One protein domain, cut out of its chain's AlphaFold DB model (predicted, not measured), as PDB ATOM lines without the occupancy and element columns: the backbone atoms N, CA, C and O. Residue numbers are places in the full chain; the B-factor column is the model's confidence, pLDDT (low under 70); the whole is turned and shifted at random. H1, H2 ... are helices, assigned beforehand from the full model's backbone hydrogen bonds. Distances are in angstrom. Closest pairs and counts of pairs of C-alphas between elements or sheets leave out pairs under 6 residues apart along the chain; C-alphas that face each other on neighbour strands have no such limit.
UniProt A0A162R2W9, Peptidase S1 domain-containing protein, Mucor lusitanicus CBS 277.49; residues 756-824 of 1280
ATOM      1  N   ILE A 756      38.359 -15.831 -38.223       85.69
ATOM      2  CA  ILE A 756      37.579 -15.651 -39.462       85.69
ATOM      3  C   ILE A 756      38.459 -15.307 -40.676       85.69
ATOM      4  O   ILE A 756      37.967 -15.111 -41.784       85.69
ATOM      5  N   ALA A 757      39.775 -15.199 -40.474       76.25
ATOM      6  CA  ALA A 757      40.701 -14.738 -41.506       76.25
ATOM      7  C   ALA A 757      40.803 -15.681 -42.716       76.25
ATOM      8  O   ALA A 757      41.011 -15.215 -43.831       76.25
ATOM      9  N   GLU A 758      40.601 -16.988 -42.532       77.06
ATOM     10  CA  GLU A 758      40.624 -17.960 -43.638       77.06
ATOM     11  C   GLU A 758      39.433 -17.803 -44.596       77.06
ATOM     12  O   GLU A 758      39.476 -18.286 -45.726       77.06
ATOM     13  N   GLN A 759      38.370 -17.128 -44.152       76.31
ATOM     14  CA  GLN A 759      37.144 -16.899 -44.909       76.31
ATOM     15  C   GLN A 759      37.122 -15.544 -45.636       76.31
ATOM     16  O   GLN A 759      36.178 -15.278 -46.379       76.31
ATOM     17  N   CYS A 760      38.132 -14.688 -45.441       82.56
ATOM     18  CA  CYS A 760      38.155 -13.324 -45.971       82.56
ATOM     19  C   CYS A 760      39.361 -13.121 -46.898       82.56
ATOM     20  O   CYS A 760      40.489 -13.006 -46.423       82.56
ATOM     21  N   HIS A 761      39.150 -13.043 -48.217       81.38
ATOM     22  CA  HIS A 761      40.247 -12.814 -49.170       81.38
ATOM     23  C   HIS A 761      40.535 -11.323 -49.389       81.38
ATOM     24  O   HIS A 761      41.676 -10.941 -49.664       81.38
ATOM     25  N   ASN A 762      39.511 -10.481 -49.258       84.62
ATOM     26  CA  ASN A 762      39.573  -9.023 -49.360       84.62
ATOM     27  C   ASN A 762      38.708  -8.365 -48.260       84.62
ATOM     28  O   ASN A 762      38.004  -9.048 -47.509       84.62
ATOM     29  N   TRP A 763      38.760  -7.036 -48.143       86.75
ATOM     30  CA  TRP A 763      37.993  -6.315 -47.120       86.75
ATOM     31  C   TRP A 763      36.475  -6.393 -47.334       86.75
ATOM     32  O   TRP A 763      35.734  -6.486 -46.357       86.75
ATOM     33  N   SER A 764      35.992  -6.450 -48.574       85.94
ATOM     34  CA  SER A 764      34.563  -6.620 -48.868       85.94
ATOM     35  C   SER A 764      34.033  -7.982 -48.401       85.94
ATOM     36  O   SER A 764      32.927  -8.048 -47.855       85.94
ATOM     37  N   ASP A 765      34.828  -9.052 -48.525       86.19
ATOM     38  CA  ASP A 765      34.515 -10.373 -47.957       86.19
ATOM     39  C   ASP A 765      34.423 -10.293 -46.431       86.19
ATOM     40  O   ASP A 765      33.502 -10.845 -45.833       86.19
ATOM     41  N   TYR A 766      35.350  -9.567 -45.798       89.06
ATOM     42  CA  TYR A 766      35.365  -9.361 -44.351       89.06
ATOM     43  C   TYR A 766      34.107  -8.639 -43.848       89.06
ATOM     44  O   TYR A 766      33.429  -9.152 -42.956       89.06
ATOM     45  N   PHE A 767      33.736  -7.501 -44.445       89.75
ATOM     46  CA  PHE A 767      32.504  -6.796 -44.071       89.75
ATOM     47  C   PHE A 767      31.262  -7.652 -44.343       89.75
ATOM     48  O   PHE A 767      30.381  -7.737 -43.488       89.75
ATOM     49  N   SER A 768      31.208  -8.349 -45.483       89.00
ATOM     50  CA  SER A 768      30.104  -9.259 -45.819       89.00
ATOM     51  C   SER A 768      29.957 -10.387 -44.796       89.00
ATOM     52  O   SER A 768      28.841 -10.677 -44.347       89.00
ATOM     53  N   PHE A 769      31.075 -10.988 -44.381       89.62
ATOM     54  CA  PHE A 769      31.105 -12.056 -43.391       89.62
ATOM     55  C   PHE A 769      30.664 -11.554 -42.016       89.62
ATOM     56  O   PHE A 769      29.789 -12.160 -41.399       89.62
ATOM     57  N   VAL A 770      31.204 -10.426 -41.541       90.62
ATOM     58  CA  VAL A 770      30.822  -9.859 -40.238       90.62
ATOM     59  C   VAL A 770      29.344  -9.462 -40.230       90.62
ATOM     60  O   VAL A 770      28.640  -9.753 -39.265       90.62
ATOM     61  N   LEU A 771      28.818  -8.877 -41.312       90.81
ATOM     62  CA  LEU A 771      27.419  -8.448 -41.390       90.81
ATOM     63  C   LEU A 771      26.431  -9.615 -41.538       90.81
ATOM     64  O   LEU A 771      25.424  -9.622 -40.837       90.81
ATOM     65  N   SER A 772      26.704 -10.621 -42.375       86.81
ATOM     66  CA  SER A 772      25.738 -11.704 -42.661       86.81
ATOM     67  C   SER A 772      26.010 -13.035 -41.956       86.81
ATOM     68  O   SER A 772      25.116 -13.880 -41.882       86.81
ATOM     69  N   GLY A 773      27.234 -13.258 -41.471       81.06
ATOM     70  CA  GLY A 773      27.700 -14.554 -40.969       81.06
ATOM     71  C   GLY A 773      27.885 -15.624 -42.055       81.06
ATOM     72  O   GLY A 773      27.970 -16.807 -41.723       81.06
ATOM     73  N   LYS A 774      27.895 -15.249 -43.342       78.06
ATOM     74  CA  LYS A 774      27.990 -16.171 -44.486       78.06
ATOM     75  C   LYS A 774      29.258 -15.917 -45.308       78.06
ATOM     76  O   LYS A 774      29.653 -14.772 -45.498       78.06
ATOM     77  N   ASN A 775      29.826 -16.983 -45.882       68.94
ATOM     78  CA  ASN A 775      30.896 -16.916 -46.893       68.94
ATOM     79  C   ASN A 775      30.323 -16.590 -48.284       68.94
ATOM     80  O   ASN A 775      30.439 -17.387 -49.214       68.94
ATOM     81  N   ALA A 776      29.631 -15.460 -48.414       73.88
ATOM     82  CA  ALA A 776      29.138 -14.964 -49.693       73.88
ATOM     83  C   ALA A 776      29.305 -13.445 -49.743       73.88
ATOM     84  O   ALA A 776      28.955 -12.753 -48.786       73.88
ATOM     85  N   GLN A 777      29.832 -12.941 -50.858       78.06
ATOM     86  CA  GLN A 777      29.941 -11.509 -51.099       78.06
ATOM     87  C   GLN A 777      28.535 -10.919 -51.231       78.06
ATOM     88  O   GLN A 777      27.735 -11.388 -52.042       78.06
ATOM     89  N   LEU A 778      28.234  -9.916 -50.409       83.06
ATOM     90  CA  LEU A 778      26.965  -9.197 -50.454       83.06
ATOM     91  C   LEU A 778      27.054  -8.058 -51.474       83.06
ATOM     92  O   LEU A 778      28.091  -7.407 -51.602       83.06
ATOM     93  N   SER A 779      25.945  -7.774 -52.156       85.62
ATOM     94  CA  SER A 779      25.758  -6.478 -52.821       85.62
ATOM     95  C   SER A 779      25.698  -5.343 -51.790       85.62
ATOM     96  O   SER A 779      25.388  -5.577 -50.618       85.62
ATOM     97  N   GLN A 780      25.955  -4.096 -52.209       83.06
ATOM     98  CA  GLN A 780      25.862  -2.936 -51.308       83.06
ATOM     99  C   GLN A 780      24.489  -2.836 -50.623       83.06
ATOM    100  O   GLN A 780      24.431  -2.643 -49.411       83.06
ATOM    101  N   ASP A 781      23.397  -3.070 -51.354       85.69
ATOM    102  CA  ASP A 781      22.037  -3.039 -50.799       85.69
ATOM    103  C   ASP A 781      21.781  -4.166 -49.786       85.69
ATOM    104  O   ASP A 781      21.064  -3.984 -48.800       85.69
ATOM    105  N   GLU A 782      22.345  -5.357 -50.009       88.94
ATOM    106  CA  GLU A 782      22.260  -6.471 -49.058       88.94
ATOM    107  C   GLU A 782      23.053  -6.191 -47.786       88.94
ATOM    108  O   GLU A 782      22.541  -6.424 -46.689       88.94
ATOM    109  N   ALA A 783      24.273  -5.669 -47.920       88.00
ATOM    110  CA  ALA A 783      25.110  -5.287 -46.792       88.00
ATOM    111  C   ALA A 783      24.466  -4.153 -45.975       88.00
ATOM    112  O   ALA A 783      24.409  -4.255 -44.747       88.00
ATOM    113  N   TYR A 784      23.897  -3.138 -46.638       90.62
ATOM    114  CA  TYR A 784      23.163  -2.051 -45.987       90.62
ATOM    115  C   TYR A 784      21.976  -2.586 -45.181       90.62
ATOM    116  O   TYR A 784      21.835  -2.283 -43.997       90.62
ATOM    117  N   ARG A 785      21.157  -3.464 -45.778       90.19
ATOM    118  CA  ARG A 785      20.020  -4.091 -45.083       90.19
ATOM    119  C   ARG A 785      20.452  -4.941 -43.888       90.19
ATOM    120  O   ARG A 785      19.854  -4.814 -42.825       90.19
ATOM    121  N   CYS A 786      21.500  -5.758 -44.034       92.31
ATOM    122  CA  CYS A 786      22.036  -6.562 -42.927       92.31
ATOM    123  C   CYS A 786      22.539  -5.677 -41.777       92.31
ATOM    124  O   CYS A 786      22.337  -6.004 -40.608       92.31
ATOM    125  N   MET A 787      23.184  -4.550 -42.099       94.44
ATOM    126  CA  MET A 787      23.638  -3.577 -41.108       94.44
ATOM    127  C   MET A 787      22.452  -2.964 -40.349       94.44
ATOM    128  O   MET A 787      22.456  -2.986 -39.120       94.44
ATOM    129  N   VAL A 788      21.431  -2.462 -41.055       93.00
ATOM    130  CA  VAL A 788      20.218  -1.876 -40.447       93.00
ATOM    131  C   VAL A 788      19.535  -2.876 -39.510       93.00
ATOM    132  O   VAL A 788      19.245  -2.545 -38.358       93.00
ATOM    133  N   GLU A 789      19.342  -4.115 -39.971       92.62
ATOM    134  CA  GLU A 789      18.717  -5.186 -39.189       92.62
ATOM    135  C   GLU A 789      19.504  -5.495 -37.906       92.62
ATOM    136  O   GLU A 789      18.925  -5.538 -36.820       92.62
ATOM    137  N   LYS A 790      20.833  -5.645 -38.001       93.38
ATOM    138  CA  LYS A 790      21.691  -5.931 -36.840       93.38
ATOM    139  C   LYS A 790      21.801  -4.772 -35.852       93.38
ATOM    140  O   LYS A 790      21.908  -5.011 -34.649       93.38
ATOM    141  N   LEU A 791      21.804  -3.525 -36.328       91.69
ATOM    142  CA  LEU A 791      21.795  -2.356 -35.442       91.69
ATOM    143  C   LEU A 791      20.474  -2.260 -34.667       91.69
ATOM    144  O   LEU A 791      20.478  -1.818 -33.511       91.69
ATOM    145  N   GLY A 792      19.374  -2.711 -35.281       91.38
ATOM    146  CA  GLY A 792      18.028  -2.637 -34.718       91.38
ATOM    147  C   GLY A 792      17.503  -1.201 -34.659       91.38
ATOM    148  O   GLY A 792      16.817  -0.844 -33.704       91.38
ATOM    149  N   LEU A 793      17.873  -0.370 -35.640       87.50
ATOM    150  CA  LEU A 793      17.498   1.043 -35.743       87.50
ATOM    151  C   LEU A 793      16.683   1.301 -37.026       87.50
ATOM    152  O   LEU A 793      16.871   0.577 -38.006       87.50
ATOM    153  N   PRO A 794      15.801   2.322 -37.053       81.44
ATOM    154  CA  PRO A 794      15.120   2.757 -38.274       81.44
ATOM    155  C   PRO A 794      16.104   3.127 -39.393       81.44
ATOM    156  O   PRO A 794      17.189   3.633 -39.121       81.44
ATOM    157  N   GLN A 795      15.721   2.899 -40.654       76.19
ATOM    158  CA  GLN A 795      16.589   3.139 -41.817       76.19
ATOM    159  C   GLN A 795      17.023   4.611 -41.964       76.19
ATOM    160  O   GLN A 795      18.093   4.868 -42.506       76.19
ATOM    161  N   ASP A 796      16.206   5.548 -41.494       73.62
ATOM    162  CA  ASP A 796      16.416   7.000 -41.498       73.62
ATOM    163  C   ASP A 796      17.108   7.525 -40.224       73.62
ATOM    164  O   ASP A 796      17.308   8.727 -40.064       73.62
ATOM    165  N   HIS A 797      17.489   6.643 -39.297       78.00
ATOM    166  CA  HIS A 797      18.177   7.039 -38.074       78.00
ATOM    167  C   HIS A 797      19.622   7.478 -38.370       78.00
ATOM    168  O   HIS A 797      20.378   6.738 -38.995       78.00
ATOM    169  N   PHE A 798      20.068   8.616 -37.825       75.12
ATOM    170  CA  PHE A 798      21.395   9.193 -38.120       75.12
ATOM    171  C   PHE A 798      22.570   8.213 -37.910       75.12
ATOM    172  O   PHE A 798      23.506   8.172 -38.704       75.12
ATOM    173  N   MET A 799      22.522   7.366 -36.868       86.19
ATOM    174  CA  MET A 799      23.552   6.339 -36.640       86.19
ATOM    175  C   MET A 799      23.638   5.279 -37.741       86.19
ATOM    176  O   MET A 799      24.713   4.714 -37.927       86.19
ATOM    177  N   VAL A 800      22.552   4.993 -38.466       82.56
ATOM    178  CA  VAL A 800      22.586   4.086 -39.623       82.56
ATOM    179  C   VAL A 800      23.423   4.717 -40.733       82.56
ATOM    180  O   VAL A 800      24.372   4.093 -41.204       82.56
ATOM    181  N   GLU A 801      23.141   5.973 -41.080       82.44
ATOM    182  CA  GLU A 801      23.892   6.724 -42.090       82.44
ATOM    183  C   GLU A 801      25.364   6.896 -41.689       82.44
ATOM    184  O   GLU A 801      26.263   6.567 -42.464       82.44
ATOM    185  N   LYS A 802      25.628   7.318 -40.443       83.38
ATOM    186  CA  LYS A 802      26.989   7.487 -39.911       83.38
ATOM    187  C   LYS A 802      27.786   6.183 -39.956       83.38
ATOM    188  O   LYS A 802      28.944   6.180 -40.374       83.38
ATOM    189  N   THR A 803      27.174   5.065 -39.557       91.62
ATOM    190  CA  THR A 803      27.829   3.749 -39.586       91.62
ATOM    191  C   THR A 803      28.103   3.308 -41.021       91.62
ATOM    192  O   THR A 803      29.210   2.862 -41.316       91.62
ATOM    193  N   TRP A 804      27.148   3.486 -41.936       92.31
ATOM    194  CA  TRP A 804      27.338   3.137 -43.343       92.31
ATOM    195  C   TRP A 804      28.411   3.985 -44.030       92.31
ATOM    196  O   TRP A 804      29.239   3.456 -44.773       92.31
ATOM    197  N   SER A 805      28.446   5.287 -43.741       88.50
ATOM    198  CA  SER A 805      29.487   6.201 -44.214       88.50
ATOM    199  C   SER A 805      30.871   5.764 -43.719       88.50
ATOM    200  O   SER A 805      31.811   5.674 -44.507       88.50
ATOM    201  N   ALA A 806      30.989   5.365 -42.446       92.69
ATOM    202  CA  ALA A 806      32.231   4.820 -41.898       92.69
ATOM    203  C   ALA A 806      32.662   3.510 -42.588       92.69
ATOM    204  O   ALA A 806      33.827   3.368 -42.957       92.69
ATOM    205  N   ILE A 807      31.733   2.570 -42.811       91.69
ATOM    206  CA  ILE A 807      31.994   1.331 -43.568       91.69
ATOM    207  C   ILE A 807      32.490   1.668 -44.982       91.69
ATOM    208  O   ILE A 807      33.515   1.148 -45.420       91.69
ATOM    209  N   SER A 808      31.808   2.587 -45.666       89.38
ATOM    210  CA  SER A 808      32.152   3.024 -47.023       89.38
ATOM    211  C   SER A 808      33.538   3.674 -47.078       89.38
ATOM    212  O   SER A 808      34.339   3.363 -47.959       89.38
ATOM    213  N   TYR A 809      33.874   4.513 -46.093       90.38
ATOM    214  CA  TYR A 809      35.201   5.112 -45.952       90.38
ATOM    215  C   TYR A 809      36.301   4.047 -45.835       90.38
ATOM    216  O   TYR A 809      37.352   4.159 -46.479       90.38
ATOM    217  N   PHE A 810      36.063   2.992 -45.051       89.06
ATOM    218  CA  PHE A 810      37.015   1.893 -44.890       89.06
ATOM    219  C   PHE A 810      37.120   0.982 -46.121       89.06
ATOM    220  O   PHE A 810      38.171   0.376 -46.314       89.06
ATOM    221  N   LEU A 811      36.083   0.920 -46.964       83.81
ATOM    222  CA  LEU A 811      36.052   0.120 -48.196       83.81
ATOM    223  C   LEU A 811      36.547   0.856 -49.455       83.81
ATOM    224  O   LEU A 811      36.771   0.209 -50.469       83.81
ATOM    225  N   SER A 812      36.743   2.178 -49.411       75.62
ATOM    226  CA  SER A 812      37.034   3.014 -50.596       75.62
ATOM    227  C   SER A 812      38.305   2.675 -51.409       75.62
ATOM    228  O   SER A 812      38.458   3.184 -52.516       75.62
ATOM    229  N   GLU A 813      39.188   1.792 -50.928       62.66
ATOM    230  CA  GLU A 813      40.327   1.241 -51.686       62.66
ATOM    231  C   GLU A 813      40.159  -0.283 -51.871       62.66
ATOM    232  O   GLU A 813      40.721  -1.102 -51.148       62.66
ATOM    233  N   GLU A 814      39.337  -0.668 -52.851       55.16
ATOM    234  CA  GLU A 814      38.753  -2.014 -53.016       55.16
ATOM    235  C   GLU A 814      39.707  -3.173 -53.404       55.16
ATOM    236  O   GLU A 814      39.236  -4.283 -53.648       55.16
ATOM    237  N   GLN A 815      41.035  -3.003 -53.476       55.19
ATOM    238  CA  GLN A 815      41.917  -4.020 -54.097       55.19
ATOM    239  C   GLN A 815      43.039  -4.605 -53.222       55.19
ATOM    240  O   GLN A 815      43.952  -5.251 -53.742       55.19
ATOM    241  N   GLU A 816      42.974  -4.466 -51.898       64.06
ATOM    242  CA  GLU A 816      43.971  -5.090 -51.017       64.06
ATOM    243  C   GLU A 816      43.573  -6.498 -50.543       64.06
ATOM    244  O   GLU A 816      42.476  -6.727 -50.030       64.06
ATOM    245  N   LYS A 817      44.506  -7.454 -50.662       71.25
ATOM    246  CA  LYS A 817      44.368  -8.798 -50.080       71.25
ATOM    247  C   LYS A 817      44.493  -8.747 -48.556       71.25
ATOM    248  O   LYS A 817      45.413  -8.124 -48.019       71.25
ATOM    249  N   VAL A 818      43.623  -9.481 -47.867       74.31
ATOM    250  CA  VAL A 818      43.727  -9.713 -46.421       74.31
ATOM    251  C   VAL A 818      44.760 -10.821 -46.185       74.31
ATOM    252  O   VAL A 818      44.487 -11.999 -46.380       74.31
ATOM    253  N   ASN A 819      45.976 -10.443 -45.785       64.62
ATOM    254  CA  ASN A 819      47.043 -11.385 -45.430       64.62
ATOM    255  C   ASN A 819      47.119 -11.528 -43.904       64.62
ATOM    256  O   ASN A 819      47.963 -10.902 -43.264       64.62
ATOM    257  N   ALA A 820      46.232 -12.327 -43.314       64.06
ATOM    258  CA  ALA A 820      46.312 -12.692 -41.901       64.06
ATOM    259  C   ALA A 820      46.050 -14.192 -41.737       64.06
ATOM    260  O   ALA A 820      45.029 -14.701 -42.191       64.06
ATOM    261  N   SER A 821      46.963 -14.912 -41.085       60.94
ATOM    262  CA  SER A 821      46.736 -16.296 -40.673       60.94
ATOM    263  C   SER A 821      46.069 -16.311 -39.294       60.94
ATOM    264  O   SER A 821      46.608 -15.771 -38.332       60.94
ATOM    265  N   ASN A 822      44.902 -16.954 -39.190       64.75
ATOM    266  CA  ASN A 822      44.243 -17.299 -37.921       64.75
ATOM    267  C   ASN A 822      43.749 -16.123 -37.027       64.75
ATOM    268  O   ASN A 822      43.683 -16.273 -35.809       64.75
ATOM    269  N   GLY A 823      43.396 -14.962 -37.602       82.88
ATOM    270  CA  GLY A 823      42.908 -13.781 -36.856       82.88
ATOM    271  C   GLY A 823      41.385 -13.723 -36.646       82.88
ATOM    272  O   GLY A 823      40.620 -14.188 -37.498       82.88
ATOM    273  N   SER A 824      40.938 -13.139 -35.526       90.94
ATOM    274  CA  SER A 824      39.516 -12.893 -35.221       90.94
ATOM    275  C   SER A 824      38.936 -11.687 -35.977       90.94
ATOM    276  O   SER A 824      39.658 -10.959 -36.662       90.94
TER     277      SER A 824
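This is residues 756 to 824 of the 1280 residues of the protein "Peptidase S1 domain-containing protein" of Mucor lusitanicus CBS 277.49 (UniProt A0A162R2W9). What shape? Three helices, centres in a triangle, make a compact, elongated whole: the longest, H3, packs on H2, H2 packs on H1, and residues 812 to 824 fold back towards the first printed residue. What makes it? The 69 printed residues, all helix in class, hold H1, H2, H3 in order and no named strand. The radius of gyration of the C-alphas is 12.5 A, the spans 37 by 23 by 20 A.

Where is H3? Residues 798 to 811, 20.0 A, end at C-alpha 811 (36.052, 0.120, -48.196). The others? H2 is residues 780 to 791, 16.4 A; H1, residues 763 to 772, 14.1 A, begins at (37.993, -6.315, -47.120).

What touches H2? H3 does, with residues 800 to 804 alone, at 49 degrees, a steep tilt, opposite ways; closest C-alphas: Val 788 and Val 800, 6.5 A. H1 touches it at 47 degrees, steep, the same way; closest C-alphas: Leu 771 and Cys 786, 5.9 A. The backbones? Every O i to N i+4 pair in H1, H2 and H3 is within hydrogen-bond range.

Any cut? The printed part has none; both links are short. Where is pLDDT under 70? At residues 775, 813 to 816 and 819 to 822.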